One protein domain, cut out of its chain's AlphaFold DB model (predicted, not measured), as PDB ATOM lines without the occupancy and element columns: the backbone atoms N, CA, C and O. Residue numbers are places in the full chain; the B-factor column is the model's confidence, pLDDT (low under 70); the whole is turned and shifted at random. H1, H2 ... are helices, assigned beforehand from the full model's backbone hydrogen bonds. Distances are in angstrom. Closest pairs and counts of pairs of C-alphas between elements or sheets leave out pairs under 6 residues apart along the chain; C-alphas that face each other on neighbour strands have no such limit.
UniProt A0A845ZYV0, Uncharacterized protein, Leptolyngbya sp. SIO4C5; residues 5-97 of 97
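Overview. This is residues 5 to 97 of the 97 residues of an uncharacterized protein of Leptolyngbya sp. SIO4C5 (UniProt A0A845ZYV0). H4 is the middle of a loose helical cluster: H1, H2 and H3 gather round the part of H4 nearer its first residue, crossing it or one another steeply. From the other end of H4 the chain folds back into the long H5, so that H4 and H5 make an open V, and residues 86 to 97 stick out as a free arm. The printed part has 93 residues with five named helices, H1 to H5 in order, and no named strand; the class is all helix. The whole is loose, with a radius of gyration of the C-alphas of 15.7 A, and elongated, spanning 55 by 30 by 19 A.

Arrangement. H1, residues 5 to 13, and H2, residues 15 to 25, meet only through their link. H2 touches residues 34 to 41 alone of H3, residues 32 to 47, at a steep tilt of 54 degrees, opposite ways; their closest C-alphas, of Tyr 21 and Leu 38, are 6.7 A apart. The hub is H4, residues 49 to 65, which touches three helices. With residues 50 to 54 alone it touches H1, about perpendicular at 75 degrees, the closest C-alphas being those of Ala 10 and Ser 50, 6.5 A apart. With residues 54 to 58 alone it touches H2 at a steep tilt of 45 degrees, the same way; the closest C-alphas, of Ile 18 and Leu 55, are 7.0 A apart. H3 and H4 touch only at the corner by their link, with the closest C-alphas, of Ala 45 and Ser 52, 4.5 A apart. H5, residues 71 to 95, is close to H4 but not clearly touching, at a shallow tilt of 29 degrees, opposite ways; the closest C-alphas, of His 64 and Ile 74, are 7.8 A apart. H5 is apart from H1, H2 and H3, and H1 is apart from H3. In H1, H2, H4 and H5 every O i to N i+4 pair is within hydrogen-bond range; in H3 11 of 12 are.

Along the chain. H1 begins at C-alpha 5 (145.834, 136.872, 130.268) and is 12.1 A long from first to last C-alpha. H2 is 15.2 A long, H3 23.6 A and H4 24.4 A, with C-alpha 49 at (140.874, 145.704, 141.095). H5, 36.6 A long, ends at C-alpha 95 (137.958, 123.902, 135.357).

Size, cuts and confidence. The two C-alphas farthest apart, of Ser 31 and Val 97, are 54.6 A apart. Without residues 86 to 97, which stand free, the body spans 37 by 31 by 18 A. The printed part has no cut and no long link. Its mean pLDDT is 84.3, and residues 87 to 97 are under 70.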
ATOM      1  N   LYS A   5     146.231 136.246 131.543       71.75
ATOM      2  CA  LYS A   5     145.834 136.872 130.268       71.75
ATOM      3  C   LYS A   5     144.981 138.123 130.473       71.75
ATOM      4  O   LYS A   5     145.163 139.108 129.762       71.75
ATOM      5  N   ALA A   6     144.065 138.102 131.439       77.31
ATOM      6  CA  ALA A   6     143.256 139.262 131.804       77.31
ATOM      7  C   ALA A   6     144.117 140.360 132.440       77.31
ATOM      8  O   ALA A   6     143.861 141.540 132.211       77.31
ATOM      9  N   LEU A   7     145.164 139.989 133.179       76.25
ATOM     10  CA  LEU A   7     146.120 140.944 133.728       76.25
ATOM     11  C   LEU A   7     146.980 141.592 132.634       76.25
ATOM     12  O   LEU A   7     147.144 142.808 132.625       76.25
ATOM     13  N   ALA A   8     147.459 140.804 131.667       80.62
ATOM     14  CA  ALA A   8     148.174 141.318 130.500       80.62
ATOM     15  C   ALA A   8     147.287 142.244 129.648       80.62
ATOM     16  O   ALA A   8     147.719 143.324 129.249       80.62
ATOM     17  N   ALA A   9     146.027 141.864 129.417       85.75
ATOM     18  CA  ALA A   9     145.061 142.711 128.723       85.75
ATOM     19  C   ALA A   9     144.782 144.012 129.494       85.75
ATOM     20  O   ALA A   9     144.768 145.085 128.892       85.75
ATOM     21  N   ALA A  10     144.638 143.939 130.821       86.19
ATOM     22  CA  ALA A  10     144.469 145.113 131.670       86.19
ATOM     23  C   ALA A  10     145.704 146.028 131.647       86.19
ATOM     24  O   ALA A  10     145.552 147.243 131.586       86.19
ATOM     25  N   ALA A  11     146.920 145.474 131.630       86.12
ATOM     26  CA  ALA A  11     148.147 146.261 131.505       86.12
ATOM     27  C   ALA A  11     148.213 147.015 130.167       86.12
ATOM     28  O   ALA A  11     148.621 148.174 130.129       86.12
ATOM     29  N   VAL A  12     147.758 146.393 129.072       91.75
ATOM     30  CA  VAL A  12     147.629 147.066 127.770       91.75
ATOM     31  C   VAL A  12     146.559 148.158 127.824       91.75
ATOM     32  O   VAL A  12     146.814 149.280 127.386       91.75
ATOM     33  N   GLN A  13     145.388 147.852 128.383       94.75
ATOM     34  CA  GLN A  13     144.272 148.789 128.518       94.75
ATOM     35  C   GLN A  13     144.659 150.028 129.338       94.75
ATOM     36  O   GLN A  13     144.360 151.150 128.938       94.75
ATOM     37  N   TYR A  14     145.338 149.828 130.467       95.94
ATOM     38  CA  TYR A  14     145.692 150.885 131.414       95.94
ATOM     39  C   TYR A  14     147.066 151.497 131.183       95.94
ATOM     40  O   TYR A  14     147.523 152.294 131.999       95.94
ATOM     41  N   ARG A  15     147.722 151.182 130.065       95.00
ATOM     42  CA  ARG A  15     149.084 151.643 129.791       95.00
ATOM     43  C   ARG A  15     149.239 153.159 129.932       95.00
ATOM     44  O   ARG A  15     150.157 153.604 130.610       95.00
ATOM     45  N   ALA A  16     148.345 153.939 129.325       95.88
ATOM     46  CA  ALA A  16     148.408 155.400 129.396       95.88
ATOM     47  C   ALA A  16     148.222 155.904 130.837       95.88
ATOM     48  O   ALA A  16     148.996 156.733 131.304       95.88
ATOM     49  N   THR A  17     147.251 155.348 131.564       96.62
ATOM     50  CA  THR A  17     146.997 155.656 132.979       96.62
ATOM     51  C   THR A  17     148.216 155.360 133.851       96.62
ATOM     52  O   THR A  17     148.595 156.186 134.676       96.62
ATOM     53  N   ILE A  18     148.862 154.211 133.641       95.12
ATOM     54  CA  ILE A  18     150.070 153.793 134.360       95.12
ATOM     55  C   ILE A  18     151.247 154.716 134.036       95.12
ATOM     56  O   ILE A  18     151.962 155.136 134.941       95.12
ATOM     57  N   GLU A  19     151.445 155.068 132.765       94.50
ATOM     58  CA  GLU A  19     152.493 156.008 132.356       94.50
ATOM     59  C   GLU A  19     152.288 157.388 133.000       94.50
ATOM     60  O   GLU A  19     153.242 157.959 133.531       94.50
ATOM     61  N   THR A  20     151.051 157.895 133.024       96.00
ATOM     62  CA  THR A  20     150.703 159.149 133.708       96.00
ATOM     63  C   THR A  20     150.936 159.054 135.213       96.00
ATOM     64  O   THR A  20     151.593 159.926 135.779       96.00
ATOM     65  N   TYR A  21     150.466 157.988 135.862       96.88
ATOM     66  CA  TYR A  21     150.664 157.784 137.295       96.88
ATOM     67  C   TYR A  21     152.155 157.747 137.656       96.88
ATOM     68  O   TYR A  21     152.583 158.482 138.539       96.88
ATOM     69  N   CYS A  22     152.971 156.993 136.910       93.44
ATOM     70  CA  CYS A  22     154.427 156.964 137.076       93.44
ATOM     71  C   CYS A  22     155.053 158.363 137.004       93.44
ATOM     72  O   CYS A  22     155.919 158.694 137.809       93.44
ATOM     73  N   GLN A  23     154.642 159.178 136.027       93.69
ATOM     74  CA  GLN A  23     155.180 160.528 135.843       93.69
ATOM     75  C   GLN A  23     154.811 161.465 136.991       93.69
ATOM     76  O   GLN A  23     155.620 162.319 137.344       93.69
ATOM     77  N   ILE A  24     153.609 161.324 137.546       95.75
ATOM     78  CA  ILE A  24     153.134 162.114 138.685       95.75
ATOM     79  C   ILE A  24     153.827 161.649 139.973       95.75
ATOM     80  O   ILE A  24     154.364 162.475 140.705       95.75
ATOM     81  N   ALA A  25     153.890 160.339 140.221       92.00
ATOM     82  CA  ALA A  25     154.392 159.750 141.465       92.00
ATOM     83  C   ALA A  25     155.876 160.046 141.753       92.00
ATOM     84  O   ALA A  25     156.297 160.041 142.906       92.00
ATOM     85  N   VAL A  26     156.680 160.320 140.721       90.69
ATOM     86  CA  VAL A  26     158.106 160.667 140.881       90.69
ATOM     87  C   VAL A  26     158.361 162.165 141.052       90.69
ATOM     88  O   VAL A  26     159.515 162.570 141.221       90.69
ATOM     89  N   ARG A  27     157.329 163.013 140.970       92.06
ATOM     90  CA  ARG A  27     157.503 164.457 141.132       92.06
ATOM     91  C   ARG A  27     157.586 164.834 142.610       92.06
ATOM     92  O   ARG A  27     156.790 164.349 143.406       92.06
ATOM     93  N   PRO A  28     158.508 165.739 142.983       90.69
ATOM     94  CA  PRO A  28     158.614 166.214 144.361       90.69
ATOM     95  C   PRO A  28     157.427 167.094 144.777       90.69
ATOM     96  O   PRO A  28     157.081 167.137 145.952       90.69
ATOM     97  N   GLU A  29     156.812 167.790 143.819       94.56
ATOM     98  CA  GLU A  29     155.656 168.660 144.019       94.56
ATOM     99  C   GLU A  29     154.686 168.478 142.852       94.56
ATOM    100  O   GLU A  29     155.107 168.235 141.715       94.56
ATOM    101  N   LEU A  30     153.391 168.608 143.137       95.12
ATOM    102  CA  LEU A  30     152.325 168.501 142.148       95.12
ATOM    103  C   LEU A  30     151.680 169.864 141.925       95.12
ATOM    104  O   LEU A  30     151.398 170.593 142.877       95.12
ATOM    105  N   SER A  31     151.410 170.185 140.663       96.50
ATOM    106  CA  SER A  31     150.455 171.242 140.341       96.50
ATOM    107  C   SER A  31     149.027 170.803 140.682       96.50
ATOM    108  O   SER A  31     148.744 169.612 140.805       96.50
ATOM    109  N   GLU A  32     148.106 171.760 140.791       96.81
ATOM    110  CA  GLU A  32     146.685 171.481 141.048       96.81
ATOM    111  C   GLU A  32     146.095 170.521 140.002       96.81
ATOM    112  O   GLU A  32     145.497 169.509 140.350       96.81
ATOM    113  N   ALA A  33     146.400 170.743 138.719       95.88
ATOM    114  CA  ALA A  33     145.960 169.861 137.640       95.88
ATOM    115  C   ALA A  33     146.508 168.425 137.765       95.88
ATOM    116  O   ALA A  33     145.824 167.467 137.414       95.88
ATOM    117  N   GLU A  34     147.734 168.257 138.262       96.25
ATOM    118  CA  GLU A  34     148.333 166.934 138.478       96.25
ATOM    119  C   GLU A  34     147.759 166.243 139.711       96.25
ATOM    120  O   GLU A  34     147.572 165.028 139.693       96.25
ATOM    121  N   ALA A  35     147.438 167.001 140.761       96.44
ATOM    122  CA  ALA A  35     146.749 166.486 141.937       96.44
ATOM    123  C   ALA A  35     145.326 166.010 141.592       96.44
ATOM    124  O   ALA A  35     144.913 164.935 142.039       96.44
ATOM    125  N   ASP A  36     144.609 166.749 140.742       97.56
ATOM    126  CA  ASP A  36     143.288 166.356 140.240       97.56
ATOM    127  C   ASP A  36     143.372 165.089 139.381       97.56
ATOM    128  O   ASP A  36     142.601 164.145 139.566       97.56
ATOM    129  N   GLN A  37     144.348 165.028 138.468       96.12
ATOM    130  CA  GLN A  37     144.590 163.840 137.648       96.12
ATOM    131  C   GLN A  37     144.941 162.618 138.499       96.12
ATOM    132  O   GLN A  37     144.400 161.537 138.263       96.12
ATOM    133  N   LEU A  38     145.809 162.775 139.500       96.56
ATOM    134  CA  LEU A  38     146.151 161.703 140.430       96.56
ATOM    135  C   LEU A  38     144.918 161.209 141.185       96.56
ATOM    136  O   LEU A  38     144.691 160.003 141.268       96.56
ATOM    137  N   SER A  39     144.105 162.135 141.693       97.06
ATOM    138  CA  SER A  39     142.881 161.808 142.427       97.06
ATOM    139  C   SER A  39     141.919 160.997 141.561       97.06
ATOM    140  O   SER A  39     141.459 159.943 141.995       97.06
ATOM    141  N   ALA A  40     141.707 161.399 140.305       97.06
ATOM    142  CA  ALA A  40     140.859 160.661 139.369       97.06
ATOM    143  C   ALA A  40     141.376 159.234 139.091       97.06
ATOM    144  O   ALA A  40     140.591 158.285 139.037       97.06
ATOM    145  N   ILE A  41     142.696 159.059 138.950       97.44
ATOM    146  CA  ILE A  41     143.314 157.735 138.766       97.44
ATOM    147  C   ILE A  41     143.069 156.850 139.995       97.44
ATOM    148  O   ILE A  41     142.678 155.688 139.858       97.44
ATOM    149  N   LEU A  42     143.272 157.397 141.195       96.44
ATOM    150  CA  LEU A  42     143.086 156.667 142.450       96.44
ATOM    151  C   LEU A  42     141.612 156.324 142.706       96.44
ATOM    152  O   LEU A  42     141.313 155.222 143.161       96.44
ATOM    153  N   GLU A  43     140.680 157.218 142.381       97.44
ATOM    154  CA  GLU A  43     139.238 156.946 142.440       97.44
ATOM    155  C   GLU A  43     138.836 155.805 141.503       97.44
ATOM    156  O   GLU A  43     138.099 154.899 141.901       97.44
ATOM    157  N   GLN A  44     139.367 155.784 140.278       96.31
ATOM    158  CA  GLN A  44     139.123 154.682 139.352       96.31
ATOM    159  C   GLN A  44     139.639 153.351 139.922       96.31
ATOM    160  O   GLN A  44     138.935 152.338 139.888       96.31
ATOM    161  N   ALA A  45     140.842 153.351 140.501       94.94
ATOM    162  CA  ALA A  45     141.460 152.162 141.083       94.94
ATOM    163  C   ALA A  45     140.669 151.569 142.263       94.94
ATOM    164  O   ALA A  45     140.690 150.354 142.453       94.94
ATOM    165  N   GLN A  46     139.915 152.380 143.016       94.38
ATOM    166  CA  GLN A  46     139.057 151.880 144.105       94.38
ATOM    167  C   GLN A  46     137.967 150.919 143.614       94.38
ATOM    168  O   GLN A  46     137.525 150.047 144.363       94.38
ATOM    169  N   THR A  47     137.524 151.075 142.366       93.12
ATOM    170  CA  THR A  47     136.462 150.246 141.777       93.12
ATOM    171  C   THR A  47     136.984 149.236 140.757       93.12
ATOM    172  O   THR A  47     136.314 148.234 140.501       93.12
ATOM    173  N   ASP A  48     138.201 149.425 140.232       91.94
ATOM    174  CA  ASP A  48     138.869 148.462 139.360       91.94
ATOM    175  C   ASP A  48     140.076 147.796 140.035       91.94
ATOM    176  O   ASP A  48     141.193 148.314 140.069       91.94
ATOM    177  N   SER A  49     139.857 146.556 140.474       87.88
ATOM    178  CA  SER A  49     140.874 145.704 141.095       87.88
ATOM    179  C   SER A  49     142.091 145.392 140.216       87.88
ATOM    180  O   SER A  49     143.154 145.082 140.748       87.88
ATOM    181  N   SER A  50     141.960 145.439 138.885       89.31
ATOM    182  CA  SER A  50     143.105 145.272 137.982       89.31
ATOM    183  C   SER A  50     143.968 146.523 137.970       89.31
ATOM    184  O   SER A  50     145.186 146.405 138.045       89.31
ATOM    185  N   LEU A  51     143.344 147.701 137.902       91.75
ATOM    186  CA  LEU A  51     144.071 148.964 137.952       91.75
ATOM    187  C   LEU A  51     144.742 149.141 139.316       91.75
ATOM    188  O   LEU A  51     145.938 149.394 139.347       91.75
ATOM    189  N   SER A  52     144.020 148.917 140.420       93.19
ATOM    190  CA  SER A  52     144.594 148.970 141.773       93.19
ATOM    191  C   SER A  52     145.826 148.079 141.906       93.19
ATOM    192  O   SER A  52     146.861 148.548 142.361       93.19
ATOM    193  N   PHE A  53     145.759 146.835 141.430       89.50
ATOM    194  CA  PHE A  53     146.925 145.961 141.470       89.50
ATOM    195  C   PHE A  53     148.101 146.494 140.640       89.50
ATOM    196  O   PHE A  53     149.239 146.437 141.087       89.50
ATOM    197  N   LEU A  54     147.846 147.000 139.432       91.00
ATOM    198  CA  LEU A  54     148.907 147.539 138.581       91.00
ATOM    199  C   LEU A  54     149.556 148.786 139.202       91.00
ATOM    200  O   LEU A  54     150.765 148.952 139.063       91.00
ATOM    201  N   LEU A  55     148.787 149.628 139.901       94.50
ATOM    202  CA  LEU A  55     149.322 150.776 140.638       94.50
ATOM    203  C   LEU A  55     150.200 150.338 141.818       94.50
ATOM    204  O   LEU A  55     151.303 150.861 141.958       94.50
ATOM    205  N   ASP A  56     149.785 149.328 142.589       91.50
ATOM    206  CA  ASP A  56     150.609 148.772 143.675       91.50
ATOM    207  C   ASP A  56     151.971 148.272 143.149       91.50
ATOM    208  O   ASP A  56     153.022 148.505 143.753       91.50
ATOM    209  N   GLU A  57     151.980 147.604 141.989       88.88
ATOM    210  CA  GLU A  57     153.220 147.133 141.361       88.88
ATOM    211  C   GLU A  57     154.107 148.287 140.869       88.88
ATOM    212  O   GLU A  57     155.337 148.209 140.957       88.88
ATOM    213  N   VAL A  58     153.504 149.378 140.387       91.50
ATOM    214  CA  VAL A  58     154.233 150.605 140.038       91.50
ATOM    215  C   VAL A  58     154.869 151.227 141.277       91.50
ATOM    216  O   VAL A  58     156.058 151.545 141.243       91.50
ATOM    217  N   ASP A  59     154.127 151.361 142.376       91.12
ATOM    218  CA  ASP A  59     154.646 151.915 143.628       91.12
ATOM    219  C   ASP A  59     155.830 151.092 144.142       91.12
ATOM    220  O   ASP A  59     156.866 151.648 144.516       91.12
ATOM    221  N   HIS A  60     155.736 149.762 144.084       87.00
ATOM    222  CA  HIS A  60     156.846 148.881 144.432       87.00
ATOM    223  C   HIS A  60     158.066 149.066 143.518       87.00
ATOM    224  O   HIS A  60     159.195 149.139 144.012       87.00
ATOM    225  N   LEU A  61     157.862 149.181 142.202       87.44
ATOM    226  CA  LEU A  61     158.940 149.438 141.244       87.44
ATOM    227  C   LEU A  61     159.642 150.774 141.530       87.44
ATOM    228  O   LEU A  61     160.875 150.839 141.533       87.44
ATOM    229  N   LEU A  62     158.872 151.836 141.771       88.81
ATOM    230  CA  LEU A  62     159.403 153.161 142.086       88.81
ATOM    231  C   LEU A  62     160.140 153.149 143.424       88.81
ATOM    232  O   LEU A  62     161.279 153.610 143.502       88.81
ATOM    233  N   ALA A  63     159.553 152.545 144.455       87.69
ATOM    234  CA  ALA A  63     160.182 152.414 145.758       87.69
ATOM    235  C   ALA A  63     161.511 151.650 145.672       87.69
ATOM    236  O   ALA A  63     162.503 152.079 146.265       87.69
ATOM    237  N   HIS A  64     161.577 150.573 144.882       83.94
ATOM    238  CA  HIS A  64     162.828 149.857 144.637       83.94
ATOM    239  C   HIS A  64     163.860 150.745 143.933       83.94
ATOM    240  O   HIS A  64     164.997 150.857 144.388       83.94
ATOM    241  N   ARG A  65     163.456 151.430 142.855       86.25
ATOM    242  CA  ARG A  65     164.332 152.321 142.078       86.25
ATOM    243  C   ARG A  65     164.920 153.451 142.927       86.25
ATOM    244  O   ARG A  65     166.050 153.868 142.688       86.25
ATOM    245  N   HIS A  66     164.165 153.932 143.909       85.81
ATOM    246  CA  HIS A  66     164.590 154.970 144.846       85.81
ATOM    247  C   HIS A  66     165.260 154.417 146.120       85.81
ATOM    248  O   HIS A  66     165.570 155.196 147.017       85.81
ATOM    249  N   ASN A  67     165.532 153.105 146.197       85.12
ATOM    250  CA  ASN A  67     166.096 152.418 147.371       85.12
ATOM    251  C   ASN A  67     165.295 152.656 148.667       85.12
ATOM    252  O   ASN A  67     165.861 152.715 149.757       85.12
ATOM    253  N   LEU A  68     163.976 152.811 148.546       83.69
ATOM    254  CA  LEU A  68     163.056 153.025 149.667       83.69
ATOM    255  C   LEU A  68     162.587 151.712 150.304       83.69
ATOM    256  O   LEU A  68     162.043 151.736 151.406       83.69
ATOM    257  N   ILE A  69     162.787 150.583 149.617       80.00
ATOM    258  CA  ILE A  69     162.441 149.247 150.108       80.00
ATOM    259  C   ILE A  69     163.652 148.315 150.116       80.00
ATOM    260  O   ILE A  69     164.505 148.377 149.229       80.00
ATOM    261  N   ASP A  70     163.718 147.449 151.128       77.38
ATOM    262  CA  ASP A  70     164.814 146.500 151.329       77.38
ATOM    263  C   ASP A  70     164.580 145.142 150.633       77.38
ATOM    264  O   ASP A  70     163.499 144.830 150.124       77.38
ATOM    265  N   GLU A  71     165.613 144.294 150.619       74.38
ATOM    266  CA  GLU A  71     165.589 142.971 149.978       74.38
ATOM    267  C   GLU A  71     164.478 142.054 150.526       74.38
ATOM    268  O   GLU A  71     163.922 141.220 149.805       74.38
ATOM    269  N   LYS A  72     164.091 142.231 151.795       78.75
ATOM    270  CA  LYS A  72     163.022 141.453 152.426       78.75
ATOM    271  C   LYS A  72     161.654 141.865 151.885       78.75
ATOM    272  O   LYS A  72     160.817 140.995 151.636       78.75
ATOM    273  N   GLN A  73     161.426 143.158 151.684       74.94
ATOM    274  CA  GLN A  73     160.195 143.678 151.087       74.94
ATOM    275  C   GLN A  73     160.056 143.254 149.620       74.94
ATOM    276  O   GLN A  73     158.982 142.801 149.226       74.94
ATOM    277  N   ILE A  74     161.149 143.274 148.852       77.69
ATOM    278  CA  ILE A  74     161.180 142.753 147.473       77.69
ATOM    279  C   ILE A  74     160.817 141.264 147.451       77.69
ATOM    280  O   ILE A  74     159.991 140.824 146.653       77.69
ATOM    281  N   ARG A  75     161.384 140.466 148.362       77.25
ATOM    282  CA  ARG A  75     161.089 139.030 148.441       77.25
ATOM    283  C   ARG A  75     159.623 138.749 148.774       77.25
ATOM    284  O   ARG A  75     159.037 137.829 148.211       77.25
ATOM    285  N   LEU A  76     159.023 139.537 149.666       80.75
ATOM    286  CA  LEU A  76     157.595 139.435 149.988       80.75
ATOM    287  C   LEU A  76     156.710 139.793 148.786       80.75
ATOM    288  O   LEU A  76     155.715 139.110 148.551       80.75
ATOM    289  N   GLN A  77     157.078 140.817 148.015       80.50
ATOM    290  CA  GLN A  77     156.383 141.173 146.778       80.50
ATOM    291  C   GLN A  77     156.468 140.037 145.748       80.50
ATOM    292  O   GLN A  77     155.442 139.601 145.236       80.50
ATOM    293  N   GLN A  78     157.662 139.497 145.496       81.31
ATOM    294  CA  GLN A  78     157.862 138.388 144.553       81.31
ATOM    295  C   GLN A  78     157.029 137.154 144.926       81.31
ATOM    296  O   GLN A  78     156.404 136.549 144.061       81.31
ATOM    297  N   LEU A  79     156.938 136.824 146.218       82.38
ATOM    298  CA  LEU A  79     156.073 135.740 146.694       82.38
ATOM    299  C   LEU A  79     154.584 136.023 146.457       82.38
ATOM    300  O   LEU A  79     153.839 135.108 146.117       82.38
ATOM    301  N   ARG A  80     154.132 137.272 146.616       78.56
ATOM    302  CA  ARG A  80     152.742 137.667 146.323       78.56
ATOM    303  C   ARG A  80     152.425 137.567 144.834       78.56
ATOM    304  O   ARG A  80     151.360 137.063 144.481       78.56
ATOM    305  N   LEU A  81     153.344 138.018 143.984       79.62
ATOM    306  CA  LEU A  81     153.237 137.901 142.531       79.62
ATOM    307  C   LEU A  81     153.166 136.434 142.112       79.62
ATOM    308  O   LEU A  81     152.247 136.042 141.398       79.62
ATOM    309  N   GLN A  82     154.091 135.619 142.620       78.25
ATOM    310  CA  GLN A  82     154.128 134.186 142.366       78.25
ATOM    311  C   GLN A  82     152.836 133.504 142.825       78.25
ATOM    312  O   GLN A  82     152.246 132.777 142.042       78.25
ATOM    313  N   ALA A  83     152.336 133.795 144.029       76.50
ATOM    314  CA  ALA A  83     151.089 133.214 144.527       76.50
ATOM    315  C   ALA A  83     149.860 133.625 143.702       76.50
ATOM    316  O   ALA A  83     148.962 132.808 143.506       76.50
ATOM    317  N   LYS A  84     149.806 134.866 143.200       71.69
ATOM    318  CA  LYS A  84     148.745 135.286 142.272       71.69
ATOM    319  C   LYS A  84     148.799 134.486 140.978       71.69
ATOM    320  O   LYS A  84     147.789 133.929 140.572       71.69
ATOM    321  N   ILE A  85     149.987 134.379 140.388       72.38
ATOM    322  CA  ILE A  85     150.195 133.620 139.156       72.38
ATOM    323  C   ILE A  85     149.870 132.134 139.388       72.38
ATOM    324  O   ILE A  85     149.085 131.558 138.652       72.38
ATOM    325  N   GLU A  86     150.408 131.499 140.427       70.31
ATOM    326  CA  GLU A  86     150.220 130.067 140.707       70.31
ATOM    327  C   GLU A  86     148.791 129.712 141.138       70.31
ATOM    328  O   GLU A  86     148.267 128.675 140.731       70.31
ATOM    329  N   GLY A  87     148.131 130.573 141.920       63.34
ATOM    330  CA  GLY A  87     146.721 130.401 142.275       63.34
ATOM    331  C   GLY A  87     145.805 130.419 141.049       63.34
ATOM    332  O   GLY A  87     144.798 129.718 141.026       63.34
ATOM    333  N   GLU A  88     146.180 131.162 140.006       58.19
ATOM    334  CA  GLU A  88     145.470 131.182 138.725       58.19
ATOM    335  C   GLU A  88     145.712 129.911 137.893       58.19
ATOM    336  O   GLU A  88     144.774 129.408 137.278       58.19
ATOM    337  N   TRP A  89     146.926 129.342 137.913       55.44
ATOM    338  CA  TRP A  89     147.227 128.081 137.213       55.44
ATOM    339  C   TRP A  89     146.435 126.893 137.775       55.44
ATOM    340  O   TRP A  89     146.022 126.016 137.020       55.44
ATOM    341  N   LEU A  90     146.210 126.852 139.092       54.44
ATOM    342  CA  LEU A  90     145.426 125.796 139.744       54.44
ATOM    343  C   LEU A  90     143.923 125.891 139.441       54.44
ATOM    344  O   LEU A  90     143.280 124.857 139.278       54.44
ATOM    345  N   GLU A  91     143.360 127.099 139.340       53.66
ATOM    346  CA  GLU A  91     141.947 127.288 138.968       53.66
ATOM    347  C   GLU A  91     141.667 126.881 137.511       53.66
ATOM    348  O   GLU A  91     140.638 126.262 137.245       53.66
ATOM    349  N   GLU A  92     142.577 127.172 136.575       53.19
ATOM    350  CA  GLU A  92     142.430 126.810 135.152       53.19
ATOM    351  C   GLU A  92     142.474 125.279 134.956       53.19
ATOM    352  O   GLU A  92     141.637 124.717 134.255       53.19
ATOM    353  N   LEU A  93     143.359 124.585 135.681       53.00
ATOM    354  CA  LEU A  93     143.485 123.119 135.663       53.00
ATOM    355  C   LEU A  93     142.281 122.390 136.286       53.00
ATOM    356  O   LEU A  93     141.959 121.276 135.883       53.00
ATOM    357  N   LEU A  94     141.620 123.000 137.275       54.31
ATOM    358  CA  LEU A  94     140.440 122.431 137.941       54.31
ATOM    359  C   LEU A  94     139.130 122.679 137.177       54.31
ATOM    360  O   LEU A  94     138.142 122.007 137.460       54.31
ATOM    361  N   LEU A  95     139.107 123.622 136.230       51.78
ATOM    362  CA  LEU A  95     137.958 123.902 135.357       51.78
ATOM    363  C   LEU A  95     137.981 123.100 134.040       51.78
ATOM    364  O   LEU A  95     136.987 123.107 133.316       51.78
ATOM    365  N   GLU A  96     139.085 122.408 133.734       48.78
ATOM    366  CA  GLU A  96     139.238 121.509 132.574       48.78
ATOM    367  C   GLU A  96     138.989 120.013 132.899       48.78
ATOM    368  O   GLU A  96     139.192 119.157 132.032       48.78
ATOM    369  N   VAL A  97     138.527 119.684 134.116       45.22
ATOM    370  CA  VAL A  97     138.135 118.324 134.567       45.22
ATOM    371  C   VAL A  97     136.622 118.227 134.733       45.22
ATOM    372  O   VAL A  97     136.053 117.202 134.290       45.22
TER     373      VAL A  97